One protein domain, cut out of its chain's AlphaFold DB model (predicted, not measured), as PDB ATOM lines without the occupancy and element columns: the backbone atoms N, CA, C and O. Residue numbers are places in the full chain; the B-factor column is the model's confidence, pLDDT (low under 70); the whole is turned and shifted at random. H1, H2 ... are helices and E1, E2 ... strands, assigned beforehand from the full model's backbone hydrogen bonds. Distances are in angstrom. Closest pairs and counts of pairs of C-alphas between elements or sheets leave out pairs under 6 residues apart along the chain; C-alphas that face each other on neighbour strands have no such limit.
ATOM      1  N   PRO A 131     121.439 238.865 105.052       92.06
ATOM      2  CA  PRO A 131     122.678 238.103 104.920       92.06
ATOM      3  C   PRO A 131     123.768 238.535 105.907       92.06
ATOM      4  O   PRO A 131     124.287 237.701 106.641       92.06
ATOM      5  N   ASP A 132     124.031 239.839 106.028       91.00
ATOM      6  CA  ASP A 132     125.086 240.363 106.908       91.00
ATOM      7  C   ASP A 132     124.851 240.027 108.387       91.00
ATOM      8  O   ASP A 132     125.772 239.636 109.103       91.00
ATOM      9  N   SER A 133     123.601 240.123 108.849       90.25
ATOM     10  CA  SER A 133     123.220 239.791 110.229       90.25
ATOM     11  C   SER A 133     123.347 238.293 110.502       90.25
ATOM     12  O   SER A 133     123.766 237.886 111.585       90.25
ATOM     13  N   THR A 134     123.015 237.468 109.505       92.69
ATOM     14  CA  THR A 134     123.166 236.011 109.572       92.69
ATOM     15  C   THR A 134     124.641 235.627 109.641       92.69
ATOM     16  O   THR A 134     125.037 234.880 110.533       92.69
ATOM     17  N   LEU A 135     125.475 236.195 108.766       92.06
ATOM     18  CA  LEU A 135     126.918 235.957 108.743       92.06
ATOM     19  C   LEU A 135     127.610 236.450 110.022       92.06
ATOM     20  O   LEU A 135     128.517 235.782 110.511       92.06
ATOM     21  N   LEU A 136     127.153 237.556 110.622       91.62
ATOM     22  CA  LEU A 136     127.653 238.035 111.916       91.62
ATOM     23  C   LEU A 136     127.396 237.022 113.040       91.62
ATOM     24  O   LEU A 136     128.279 236.767 113.863       91.62
ATOM     25  N   LEU A 137     126.206 236.418 113.075       92.12
ATOM     26  CA  LEU A 137     125.880 235.371 114.046       92.12
ATOM     27  C   LEU A 137     126.639 234.069 113.771       92.12
ATOM     28  O   LEU A 137     127.105 233.443 114.720       92.12
ATOM     29  N   VAL A 138     126.822 233.681 112.504       92.19
ATOM     30  CA  VAL A 138     127.655 232.519 112.136       92.19
ATOM     31  C   VAL A 138     129.102 232.746 112.576       92.19
ATOM     32  O   VAL A 138     129.690 231.886 113.225       92.19
ATOM     33  N   GLY A 139     129.647 233.944 112.354       89.69
ATOM     34  CA  GLY A 139     130.954 234.347 112.877       89.69
ATOM     35  C   GLY A 139     131.016 234.432 114.408       89.69
ATOM     36  O   GLY A 139     132.101 234.402 114.977       89.69
ATOM     37  N   SER A 140     129.877 234.492 115.102       90.50
ATOM     38  CA  SER A 140     129.821 234.439 116.571       90.50
ATOM     39  C   SER A 140     129.851 233.006 117.123       90.50
ATOM     40  O   SER A 140     130.011 232.825 118.329       90.50
ATOM     41  N   ILE A 141     129.762 231.973 116.272       90.69
ATOM     42  CA  ILE A 141     129.928 230.568 116.690       90.69
ATOM     43  C   ILE A 141     131.382 230.273 117.103       90.69
ATOM     44  O   ILE A 141     131.602 229.377 117.909       90.69
ATOM     45  N   ILE A 142     132.373 231.051 116.641       88.88
ATOM     46  CA  ILE A 142     133.791 230.933 117.049       88.88
ATOM     47  C   ILE A 142     134.172 231.865 118.221       88.88
ATOM     48  O   ILE A 142     135.342 232.162 118.452       88.88
ATOM     49  N   ASP A 143     133.194 232.361 118.984       90.25
ATOM     50  CA  ASP A 143     133.468 233.203 120.155       90.25
ATOM     51  C   ASP A 143     134.253 232.436 121.242       90.25
ATOM     52  O   ASP A 143     134.115 231.225 121.399       90.25
ATOM     53  N   SER A 144     135.076 233.131 122.028       87.12
ATOM     54  CA  SER A 144     135.883 232.502 123.082       87.12
ATOM     55  C   SER A 144     135.049 231.885 124.208       87.12
ATOM     56  O   SER A 144     135.566 231.060 124.950       87.12
ATOM     57  N   TRP A 145     133.778 232.273 124.352       89.88
ATOM     58  CA  TRP A 145     132.917 231.827 125.447       89.88
ATOM     59  C   TRP A 145     131.853 230.829 124.984       89.88
ATOM     60  O   TRP A 145     130.986 231.173 124.180       89.88
ATOM     61  N   ASP A 146     131.825 229.641 125.587       90.81
ATOM     62  CA  ASP A 146     130.902 228.535 125.269       90.81
ATOM     63  C   ASP A 146     129.439 228.977 125.182       90.81
ATOM     64  O   ASP A 146     128.731 228.695 124.216       90.81
ATOM     65  N   ARG A 147     128.980 229.753 126.173       91.06
ATOM     66  CA  ARG A 147     127.595 230.242 126.217       91.06
ATOM     67  C   ARG A 147     127.247 231.162 125.049       91.06
ATOM     68  O   ARG A 147     126.087 231.207 124.651       91.06
ATOM     69  N   LEU A 148     128.210 231.926 124.530       93.38
ATOM     70  CA  LEU A 148     127.985 232.790 123.368       93.38
ATOM     71  C   LEU A 148     127.926 231.975 122.078       93.38
ATOM     72  O   LEU A 148     127.057 232.245 121.247       93.38
ATOM     73  N   ARG A 149     128.781 230.958 121.945       94.06
ATOM     74  CA  ARG A 149     128.768 230.031 120.807       94.06
ATOM     75  C   ARG A 149     127.434 229.291 120.717       94.06
ATOM     76  O   ARG A 149     126.747 229.379 119.698       94.06
ATOM     77  N   GLU A 150     127.002 228.690 121.827       94.00
ATOM     78  CA  GLU A 150     125.724 227.977 121.922       94.00
ATOM     79  C   GLU A 150     124.527 228.909 121.686       94.00
ATOM     80  O   GLU A 150     123.611 228.581 120.934       94.00
ATOM     81  N   ASN A 151     124.517 230.109 122.279       95.25
ATOM     82  CA  ASN A 151     123.421 231.048 122.044       95.25
ATOM     83  C   ASN A 151     123.363 231.519 120.583       95.25
ATOM     84  O   ASN A 151     122.265 231.652 120.049       95.25
ATOM     85  N   SER A 152     124.509 231.736 119.930       95.25
ATOM     86  CA  SER A 152     124.562 232.099 118.507       95.25
ATOM     87  C   SER A 152     123.972 230.989 117.637       95.25
ATOM     88  O   SER A 152     123.082 231.254 116.829       95.25
ATOM     89  N   PHE A 153     124.387 229.740 117.876       95.81
ATOM     90  CA  PHE A 153     123.813 228.555 117.239       95.81
ATOM     91  C   PHE A 153     122.288 228.490 117.434       95.81
ATOM     92  O   PHE A 153     121.536 228.406 116.461       95.81
ATOM     93  N   ARG A 154     121.805 228.622 118.675       95.56
ATOM     94  CA  ARG A 154     120.368 228.569 118.992       95.56
ATOM     95  C   ARG A 154     119.567 229.688 118.332       95.56
ATOM     96  O   ARG A 154     118.463 229.431 117.867       95.56
ATOM     97  N   ILE A 155     120.097 230.912 118.268       95.25
ATOM     98  CA  ILE A 155     119.443 232.030 117.567       95.25
ATOM     99  C   ILE A 155     119.320 231.712 116.070       95.25
ATOM    100  O   ILE A 155     118.242 231.881 115.502       95.25
ATOM    101  N   LEU A 156     120.384 231.195 115.447       94.75
ATOM    102  CA  LEU A 156     120.393 230.818 114.027       94.75
ATOM    103  C   LEU A 156     119.407 229.689 113.698       94.75
ATOM    104  O   LEU A 156     118.870 229.646 112.591       94.75
ATOM    105  N   LEU A 157     119.087 228.804 114.646       93.62
ATOM    106  CA  LEU A 157     118.036 227.802 114.436       93.62
ATOM    107  C   LEU A 157     116.654 228.426 114.190       93.62
ATOM    108  O   LEU A 157     115.866 227.848 113.440       93.62
ATOM    109  N   HIS A 158     116.380 229.614 114.736       92.06
ATOM    110  CA  HIS A 158     115.125 230.339 114.509       92.06
ATOM    111  C   HIS A 158     115.099 231.145 113.201       92.06
ATOM    112  O   HIS A 158     114.044 231.658 112.832       92.06
ATOM    113  N   PHE A 159     116.229 231.286 112.500       91.75
ATOM    114  CA  PHE A 159     116.284 232.017 111.230       91.75
ATOM    115  C   PHE A 159     115.624 231.222 110.089       91.75
ATOM    116  O   PHE A 159     115.452 230.008 110.222       91.75
ATOM    117  N   PRO A 160     115.270 231.871 108.962       90.38
ATOM    118  CA  PRO A 160     114.778 231.181 107.770       90.38
ATOM    119  C   PRO A 160     115.710 230.060 107.293       90.38
ATOM    120  O   PRO A 160     116.910 230.068 107.575       90.38
ATOM    121  N   THR A 161     115.138 229.098 106.574       90.25
ATOM    122  CA  THR A 161     115.859 227.976 105.970       90.25
ATOM    123  C   THR A 161     115.581 227.984 104.460       90.25
ATOM    124  O   THR A 161     114.409 227.906 104.094       90.25
ATOM    125  N   PRO A 162     116.596 228.081 103.578       92.00
ATOM    126  CA  PRO A 162     118.028 228.210 103.871       92.00
ATOM    127  C   PRO A 162     118.373 229.510 104.610       92.00
ATOM    128  O   PRO A 162     117.602 230.471 104.597       92.00
ATOM    129  N   LEU A 163     119.538 229.533 105.267       93.56
ATOM    130  CA  LEU A 163     119.972 230.723 105.995       93.56
ATOM    131  C   LEU A 163     120.236 231.873 105.001       93.56
ATOM    132  O   LEU A 163     120.891 231.650 103.974       93.56
ATOM    133  N   PRO A 164     119.769 233.104 105.285       92.00
ATOM    134  CA  PRO A 164     120.037 234.256 104.429       92.00
ATOM    135  C   PRO A 164     121.545 234.469 104.229       92.00
ATOM    136  O   PRO A 164     122.294 234.558 105.197       92.00
ATOM    137  N   GLY A 165     121.997 234.546 102.976       91.12
ATOM    138  CA  GLY A 165     123.423 234.672 102.631       91.12
ATOM    139  C   GLY A 165     124.201 233.353 102.546       91.12
ATOM    140  O   GLY A 165     125.359 233.371 102.148       91.12
ATOM    141  N   ILE A 166     123.579 232.220 102.887       93.00
ATOM    142  CA  ILE A 166     124.158 230.870 102.774       93.00
ATOM    143  C   ILE A 166     123.143 229.964 102.055       93.00
ATOM    144  O   ILE A 166     122.782 228.892 102.520       93.00
ATOM    145  N   SER A 167     122.569 230.439 100.952       90.06
ATOM    146  CA  SER A 167     121.490 229.719 100.255       90.06
ATOM    147  C   SER A 167     121.985 228.895  99.073       90.06
ATOM    148  O   SER A 167     121.340 227.931  98.676       90.06
ATOM    149  N   ASP A 168     123.128 229.269  98.520       89.62
ATOM    150  CA  ASP A 168     123.771 228.615  97.394       89.62
ATOM    151  C   ASP A 168     124.743 227.511  97.842       89.62
ATOM    152  O   ASP A 168     125.368 227.554  98.905       89.62
ATOM    153  N   GLN A 169     124.864 226.488  96.993       89.94
ATOM    154  CA  GLN A 169     125.695 225.308  97.236       89.94
ATOM    155  C   GLN A 169     127.165 225.679  97.490       89.94
ATOM    156  O   GLN A 169     127.803 225.084  98.359       89.94
ATOM    157  N   GLY A 170     127.680 226.683  96.772       90.88
ATOM    158  CA  GLY A 170     129.046 227.183  96.925       90.88
ATOM    159  C   GLY A 170     129.296 227.790  98.305       90.88
ATOM    160  O   GLY A 170     130.277 227.431  98.959       90.88
ATOM    161  N   MET A 171     128.396 228.646  98.805       91.69
ATOM    162  CA  MET A 171     128.519 229.175 100.165       91.69
ATOM    163  C   MET A 171     128.394 228.088 101.230       91.69
ATOM    164  O   MET A 171     129.182 228.083 102.174       91.69
ATOM    165  N   VAL A 172     127.475 227.128 101.077       92.75
ATOM    166  CA  VAL A 172     127.377 225.992 102.013       92.75
ATOM    167  C   VAL A 172     128.676 225.181 102.026       92.75
ATOM    168  O   VAL A 172     129.190 224.868 103.100       92.75
ATOM    169  N   GLN A 173     129.263 224.908 100.859       93.12
ATOM    170  CA  GLN A 173     130.553 224.225 100.750       93.12
ATOM    171  C   GLN A 173     131.686 225.015 101.423       93.12
ATOM    172  O   GLN A 173     132.476 224.429 102.163       93.12
ATOM    173  N   ASN A 174     131.739 226.336 101.239       93.06
ATOM    174  CA  ASN A 174     132.722 227.199 101.901       93.06
ATOM    175  C   ASN A 174     132.591 227.155 103.429       93.06
ATOM    176  O   ASN A 174     133.598 227.051 104.132       93.06
ATOM    177  N   VAL A 175     131.359 227.184 103.949       94.12
ATOM    178  CA  VAL A 175     131.091 227.077 105.390       94.12
ATOM    179  C   VAL A 175     131.504 225.707 105.926       94.12
ATOM    180  O   VAL A 175     132.113 225.641 106.991       94.12
ATOM    181  N   ILE A 176     131.251 224.620 105.189       94.62
ATOM    182  CA  ILE A 176     131.691 223.270 105.580       94.62
ATOM    183  C   ILE A 176     133.222 223.175 105.592       94.62
ATOM    184  O   ILE A 176     133.786 222.644 106.544       94.62
ATOM    185  N   LEU A 177     133.909 223.716 104.580       94.50
ATOM    186  CA  LEU A 177     135.375 223.738 104.530       94.50
ATOM    187  C   LEU A 177     135.974 224.537 105.692       94.50
ATOM    188  O   LEU A 177     136.967 224.117 106.287       94.50
ATOM    189  N   TRP A 178     135.370 225.676 106.034       94.81
ATOM    190  CA  TRP A 178     135.755 226.456 107.206       94.81
ATOM    191  C   TRP A 178     135.524 225.676 108.506       94.81
ATOM    192  O   TRP A 178     136.446 225.549 109.309       94.81
ATOM    193  N   ALA A 179     134.343 225.080 108.681       95.62
ATOM    194  CA  ALA A 179     134.016 224.284 109.859       95.62
ATOM    195  C   ALA A 179     134.948 223.073 110.015       95.62
ATOM    196  O   ALA A 179     135.398 222.791 111.119       95.62
ATOM    197  N   LYS A 180     135.310 222.407 108.913       94.19
ATOM    198  CA  LYS A 180     136.248 221.277 108.901       94.19
ATOM    199  C   LYS A 180     137.625 221.662 109.445       94.19
ATOM    200  O   LYS A 180     138.170 220.940 110.272       94.19
ATOM    201  N   LYS A 181     138.155 222.825 109.046       93.94
ATOM    202  CA  LYS A 181     139.421 223.348 109.594       93.94
ATOM    203  C   LYS A 181     139.344 223.560 111.104       93.94
ATOM    204  O   LYS A 181     140.300 223.262 111.806       93.94
ATOM    205  N   LEU A 182     138.209 224.054 111.596       95.25
ATOM    206  CA  LEU A 182     137.994 224.268 113.026       95.25
ATOM    207  C   LEU A 182     137.863 222.954 113.799       95.25
ATOM    208  O   LEU A 182     138.435 222.831 114.875       95.25
ATOM    209  N   VAL A 183     137.168 221.960 113.240       95.62
ATOM    210  CA  VAL A 183     137.036 220.618 113.832       95.62
ATOM    211  C   VAL A 183     138.403 219.956 114.046       95.62
ATOM    212  O   VAL A 183     138.608 219.334 115.082       95.62
ATOM    213  N   CYS A 184     139.344 220.137 113.116       93.06
ATOM    214  CA  CYS A 184     140.723 219.647 113.238       93.06
ATOM    215  C   CYS A 184     141.646 220.571 114.054       93.06
ATOM    216  O   CYS A 184     142.843 220.315 114.138       93.06
ATOM    217  N   SER A 185     141.142 221.665 114.635       92.38
ATOM    218  CA  SER A 185     141.978 222.545 115.455       92.38
ATOM    219  C   SER A 185     142.353 221.856 116.772       92.38
ATOM    220  O   SER A 185     141.479 221.261 117.411       92.38
ATOM    221  N   PRO A 186     143.606 221.977 117.249       87.25
ATOM    222  CA  PRO A 186     143.991 221.495 118.576       87.25
ATOM    223  C   PRO A 186     143.328 222.297 119.710       87.25
ATOM    224  O   PRO A 186     143.324 221.873 120.863       87.25
ATOM    225  N   ARG A 187     142.755 223.472 119.412       90.25
ATOM    226  CA  ARG A 187     142.068 224.307 120.400       90.25
ATOM    227  C   ARG A 187     140.627 223.847 120.563       90.25
ATOM    228  O   ARG A 187     139.801 224.087 119.687       90.25
ATOM    229  N   VAL A 188     140.290 223.333 121.746       89.62
ATOM    230  CA  VAL A 188     138.947 222.819 122.087       89.62
ATOM    231  C   VAL A 188     137.818 223.804 121.739       89.62
ATOM    232  O   VAL A 188     136.779 223.407 121.214       89.62
ATOM    233  N   ARG A 189     138.024 225.111 121.961       91.81
ATOM    234  CA  ARG A 189     137.036 226.154 121.612       91.81
ATOM    235  C   ARG A 189     136.791 226.295 120.103       91.81
ATOM    236  O   ARG A 189     135.699 226.654 119.673       91.81
ATOM    237  N   GLU A 190     137.806 226.050 119.287       93.88
ATOM    238  CA  GLU A 190     137.670 226.072 117.831       93.88
ATOM    239  C   GLU A 190     137.027 224.765 117.365       93.88
ATOM    240  O   GLU A 190     136.075 224.807 116.590       93.88
ATOM    241  N   THR A 191     137.435 223.627 117.934       94.69
ATOM    242  CA  THR A 191     136.834 222.316 117.666       94.69
ATOM    243  C   THR A 191     135.323 222.309 117.883       94.69
ATOM    244  O   THR A 191     134.563 221.906 117.000       94.69
ATOM    245  N   ASP A 192     134.865 222.810 119.030       95.00
ATOM    246  CA  ASP A 192     133.439 222.875 119.342       95.00
ATOM    247  C   ASP A 192     132.698 223.919 118.486       95.00
ATOM    248  O   ASP A 192     131.573 223.668 118.057       95.00
ATOM    249  N   ALA A 193     133.342 225.029 118.106       95.69
ATOM    250  CA  ALA A 193     132.774 225.962 117.126       95.69
ATOM    251  C   ALA A 193     132.578 225.311 115.741       95.69
ATOM    252  O   ALA A 193     131.543 225.499 115.092       95.69
ATOM    253  N   GLY A 194     133.553 224.513 115.293       96.25
ATOM    254  CA  GLY A 194     133.469 223.731 114.061       96.25
ATOM    255  C   GLY A 194     132.339 222.704 114.116       96.25
ATOM    256  O   GLY A 194     131.498 222.661 113.215       96.25
ATOM    257  N   ALA A 195     132.253 221.946 115.211       96.81
ATOM    258  CA  ALA A 195     131.201 220.956 115.419       96.81
ATOM    259  C   ALA A 195     129.800 221.597 115.494       96.81
ATOM    260  O   ALA A 195     128.866 221.086 114.876       96.81
ATOM    261  N   LEU A 196     129.636 222.740 116.174       96.75
ATOM    262  CA  LEU A 196     128.379 223.506 116.195       96.75
ATOM    263  C   LEU A 196     128.001 224.041 114.807       96.75
ATOM    264  O   LEU A 196     126.824 224.050 114.442       96.75
ATOM    265  N   THR A 197     128.985 224.459 114.010       96.75
ATOM    266  CA  THR A 197     128.747 224.895 112.628       96.75
ATOM    267  C   THR A 197     128.269 223.727 111.766       96.75
ATOM    268  O   THR A 197     127.277 223.855 111.050       96.75
ATOM    269  N   LEU A 198     128.904 222.556 111.871       97.06
ATOM    270  CA  LEU A 198     128.456 221.349 111.172       97.06
ATOM    271  C   LEU A 198     127.080 220.877 111.656       97.06
ATOM    272  O   LEU A 198     126.249 220.502 110.831       97.06
ATOM    273  N   ARG A 199     126.783 221.000 112.954       97.12
ATOM    274  CA  ARG A 199     125.447 220.767 113.523       97.12
ATOM    275  C   ARG A 199     124.399 221.703 112.919       97.12
ATOM    276  O   ARG A 199     123.303 221.257 112.585       97.12
ATOM    277  N   LEU A 200     124.724 222.985 112.734       96.31
ATOM    278  CA  LEU A 200     123.846 223.951 112.066       96.31
ATOM    279  C   LEU A 200     123.583 223.546 110.613       96.31
ATOM    280  O   LEU A 200     122.429 223.561 110.180       96.31
ATOM    281  N   ILE A 201     124.631 223.146 109.882       96.12
ATOM    282  CA  ILE A 201     124.504 222.663 108.503       96.12
ATOM    283  C   ILE A 201     123.615 221.415 108.442       96.12
ATOM    284  O   ILE A 201     122.675 221.359 107.648       96.12
ATOM    285  N   PHE A 202     123.855 220.448 109.324       95.44
ATOM    286  CA  PHE A 202     123.051 219.237 109.424       95.44
ATOM    287  C   PHE A 202     121.575 219.564 109.683       95.44
ATOM    288  O   PHE A 202     120.687 219.107 108.964       95.44
ATOM    289  N   ARG A 203     121.300 220.440 110.654       94.00
ATOM    290  CA  ARG A 203     119.932 220.789 111.038       94.00
ATOM    291  C   ARG A 203     119.174 221.566 109.964       94.00
ATOM    292  O   ARG A 203     117.991 221.303 109.755       94.00
ATOM    293  N   LYS A 204     119.823 222.531 109.310       93.12
ATOM    294  CA  LYS A 204     119.187 223.439 108.342       93.12
ATOM    295  C   LYS A 204     119.137 222.869 106.928       93.12
ATOM    296  O   LYS A 204     118.127 223.035 106.261       93.12
ATOM    297  N   TYR A 205     120.181 222.192 106.466       94.00
ATOM    298  CA  TYR A 205     120.279 221.783 105.061       94.00
ATOM    299  C   TYR A 205     119.984 220.297 104.886       94.00
ATOM    300  O   TYR A 205     119.186 219.944 104.024       94.00
ATOM    301  N   VAL A 206     120.531 219.428 105.738       92.62
ATOM    302  CA  VAL A 206     120.277 217.982 105.622       92.62
ATOM    303  C   VAL A 206     118.870 217.639 106.117       92.62
ATOM    304  O   VAL A 206     118.075 217.092 105.361       92.62
ATOM    305  N   LEU A 207     118.526 218.009 107.357       90.12
ATOM    306  CA  LEU A 207     117.244 217.626 107.964       90.12
ATOM    307  C   LEU A 207     116.041 218.416 107.431       90.12
ATOM    308  O   LEU A 207     114.974 217.839 107.263       90.12
ATOM    309  N   GLN A 208     116.175 219.728 107.206       90.00
ATOM    310  CA  GLN A 208     115.038 220.571 106.795       90.00
ATOM    311  C   GLN A 208     114.897 220.721 105.274       90.00
ATOM    312  O   GLN A 208     113.768 220.794 104.798       90.00
ATOM    313  N   LEU A 209     116.000 220.774 104.515       89.44
ATOM    314  CA  LEU A 209     115.960 220.916 103.050       89.44
ATOM    315  C   LEU A 209     116.202 219.602 102.294       89.44
ATOM    316  O   LEU A 209     116.040 219.579 101.076       89.44
ATOM    317  N   GLY A 210     116.609 218.523 102.972       88.94
ATOM    318  CA  GLY A 210     116.911 217.245 102.322       88.94
ATOM    319  C   GLY A 210     118.164 217.277 101.443       88.94
ATOM    320  O   GLY A 210     118.267 216.509 100.490       88.94
ATOM    321  N   TRP A 211     119.110 218.180 101.711       90.69
ATOM    322  CA  TRP A 211     120.349 218.270 100.939       90.69
ATOM    323  C   TRP A 211     121.285 217.115 101.266       90.69
ATOM    324  O   TRP A 211     121.523 216.804 102.434       90.69
ATOM    325  N   THR A 212     121.877 216.528 100.231       90.38
ATOM    326  CA  THR A 212     122.876 215.473 100.391       90.38
ATOM    327  C   THR A 212     124.241 216.119 100.582       90.38
ATOM    328  O   THR A 212     124.791 216.714  99.656       90.38
ATOM    329  N   ILE A 213     124.775 216.037 101.801       90.44
ATOM    330  CA  ILE A 213     126.033 216.682 102.187       90.44
ATOM    331  C   ILE A 213     127.028 215.619 102.645       90.44
ATOM    332  O   ILE A 213     126.734 214.850 103.556       90.44
ATOM    333  N   ARG A 214     128.230 215.630 102.060       88.44
ATOM    334  CA  ARG A 214     129.383 214.863 102.546       88.44
ATOM    335  C   ARG A 214     130.373 215.798 103.219       88.44
ATOM    336  O   ARG A 214     130.898 216.707 102.578       88.44
ATOM    337  N   ALA A 215     130.650 215.548 104.493       79.56
ATOM    338  CA  ALA A 215     131.646 216.295 105.263       79.56
ATOM    339  C   ALA A 215     133.070 215.697 105.166       79.56
ATOM    340  O   ALA A 215     134.018 216.299 105.671       79.56
ATOM    341  N   SER A 216     133.230 214.532 104.517       79.44
ATOM    342  CA  SER A 216     134.484 213.764 104.439       79.44
ATOM    343  C   SER A 216     135.535 214.375 103.483       79.44
ATOM    344  O   SER A 216     135.553 215.584 103.240       79.44
ATOM    345  N   VAL A 217     136.502 213.574 103.008       57.66
ATOM    346  CA  VAL A 217     137.707 214.004 102.258       57.66
ATOM    347  C   VAL A 217     137.375 214.896 101.054       57.66
ATOM    348  O   VAL A 217     138.056 215.897 100.844       57.66
ATOM    349  N   ASN A 218     136.274 214.619 100.353       62.97
ATOM    350  CA  ASN A 218     135.755 215.467  99.279       62.97
ATOM    351  C   ASN A 218     134.428 216.092  99.710       62.97
ATOM    352  O   ASN A 218     133.386 215.434  99.661       62.97
ATOM    353  N   VAL A 219     134.472 217.364 100.121       72.94
ATOM    354  CA  VAL A 219     133.255 218.102 100.475       72.94
ATOM    355  C   VAL A 219     132.377 218.210  99.236       72.94
ATOM    356  O   VAL A 219     132.742 218.870  98.263       72.94
ATOM    357  N   ALA A 220     131.218 217.566  99.297       70.75
ATOM    358  CA  ALA A 220     130.210 217.594  98.252       70.75
ATOM    359  C   ALA A 220     128.879 218.014  98.868       70.75
ATOM    360  O   ALA A 220     128.515 217.576  99.959       70.75
ATOM    361  N   CYS A 221     128.161 218.873  98.161       69.75
ATOM    362  CA  CYS A 221     126.848 219.352  98.548       69.75
ATOM    363  C   CYS A 221     125.961 219.211  97.319       69.75
ATOM    364  O   CYS A 221     126.325 219.727  96.273       69.75
ATOM    365  N   LEU A 222     124.861 218.476  97.406       73.81
ATOM    366  CA  LEU A 222     123.912 218.315  96.310       73.81
ATOM    367  C   LEU A 222     122.538 218.745  96.811       73.81
ATOM    368  O   LEU A 222     121.993 218.163  97.755       73.81
ATOM    369  N   SER A 223     121.994 219.788  96.186       71.25
ATOM    370  CA  SER A 223     120.611 220.202  96.400       71.25
ATOM    371  C   SER A 223     119.698 219.195  95.702       71.25
ATOM    372  O   SER A 223     119.895 218.899  94.526       71.25
ATOM    373  N   GLY A 224     118.698 218.661  96.404       53.06
ATOM    374  CA  GLY A 224     117.806 217.609  95.897       53.06
ATOM    375  C   GLY A 224     116.857 218.024  94.761       53.06
ATOM    376  O   GLY A 224     115.844 217.361  94.566       53.06
TER     377      GLY A 224
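AT A GLANCE: This is residues 131 to 224 of the 477 residues of the protein "DUF2428 domain-containing protein" of Malus baccata (UniProt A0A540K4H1). What shape is it? Helical hairpins H1 H2 and H3 H4 pack together through H4, with a small antiparallel strand hairpin, E1 E2, near H3's start. What parts? There are 94 printed residues, with named elements H1 H2 H3 H4 E1 E2 in order, mostly helix. The whole is compact, radius of gyration of the C-alphas 12.4 A, spans 36 by 29 by 20 A.

HOW THE PARTS SIT: How do strands pair? E1, residues 212 to 214, and E2, residues 220 to 222, have N 212 and O 222 within hydrogen-bond range, 3.0 A. Which helix is the hub? H4, residues 188 to 207, touches H3, residues 169 to 183, the closest C-alphas, Val 183 and Thr 191, being 4.2 A apart. It forms a bundle, touching helices, with H1, residues 131 to 142, and H2, residues 146 to 157.

IN THESE COORDINATES: Where does H1 begin? C-alpha 131 is at (122.678, 238.103, 104.920). How long is H4? It spans 26.4 A.

THE WHOLE: Any cut? The printed part has no cut. Low confidence? Residues 217 to 218, 221 and 224 have pLDDT under 70.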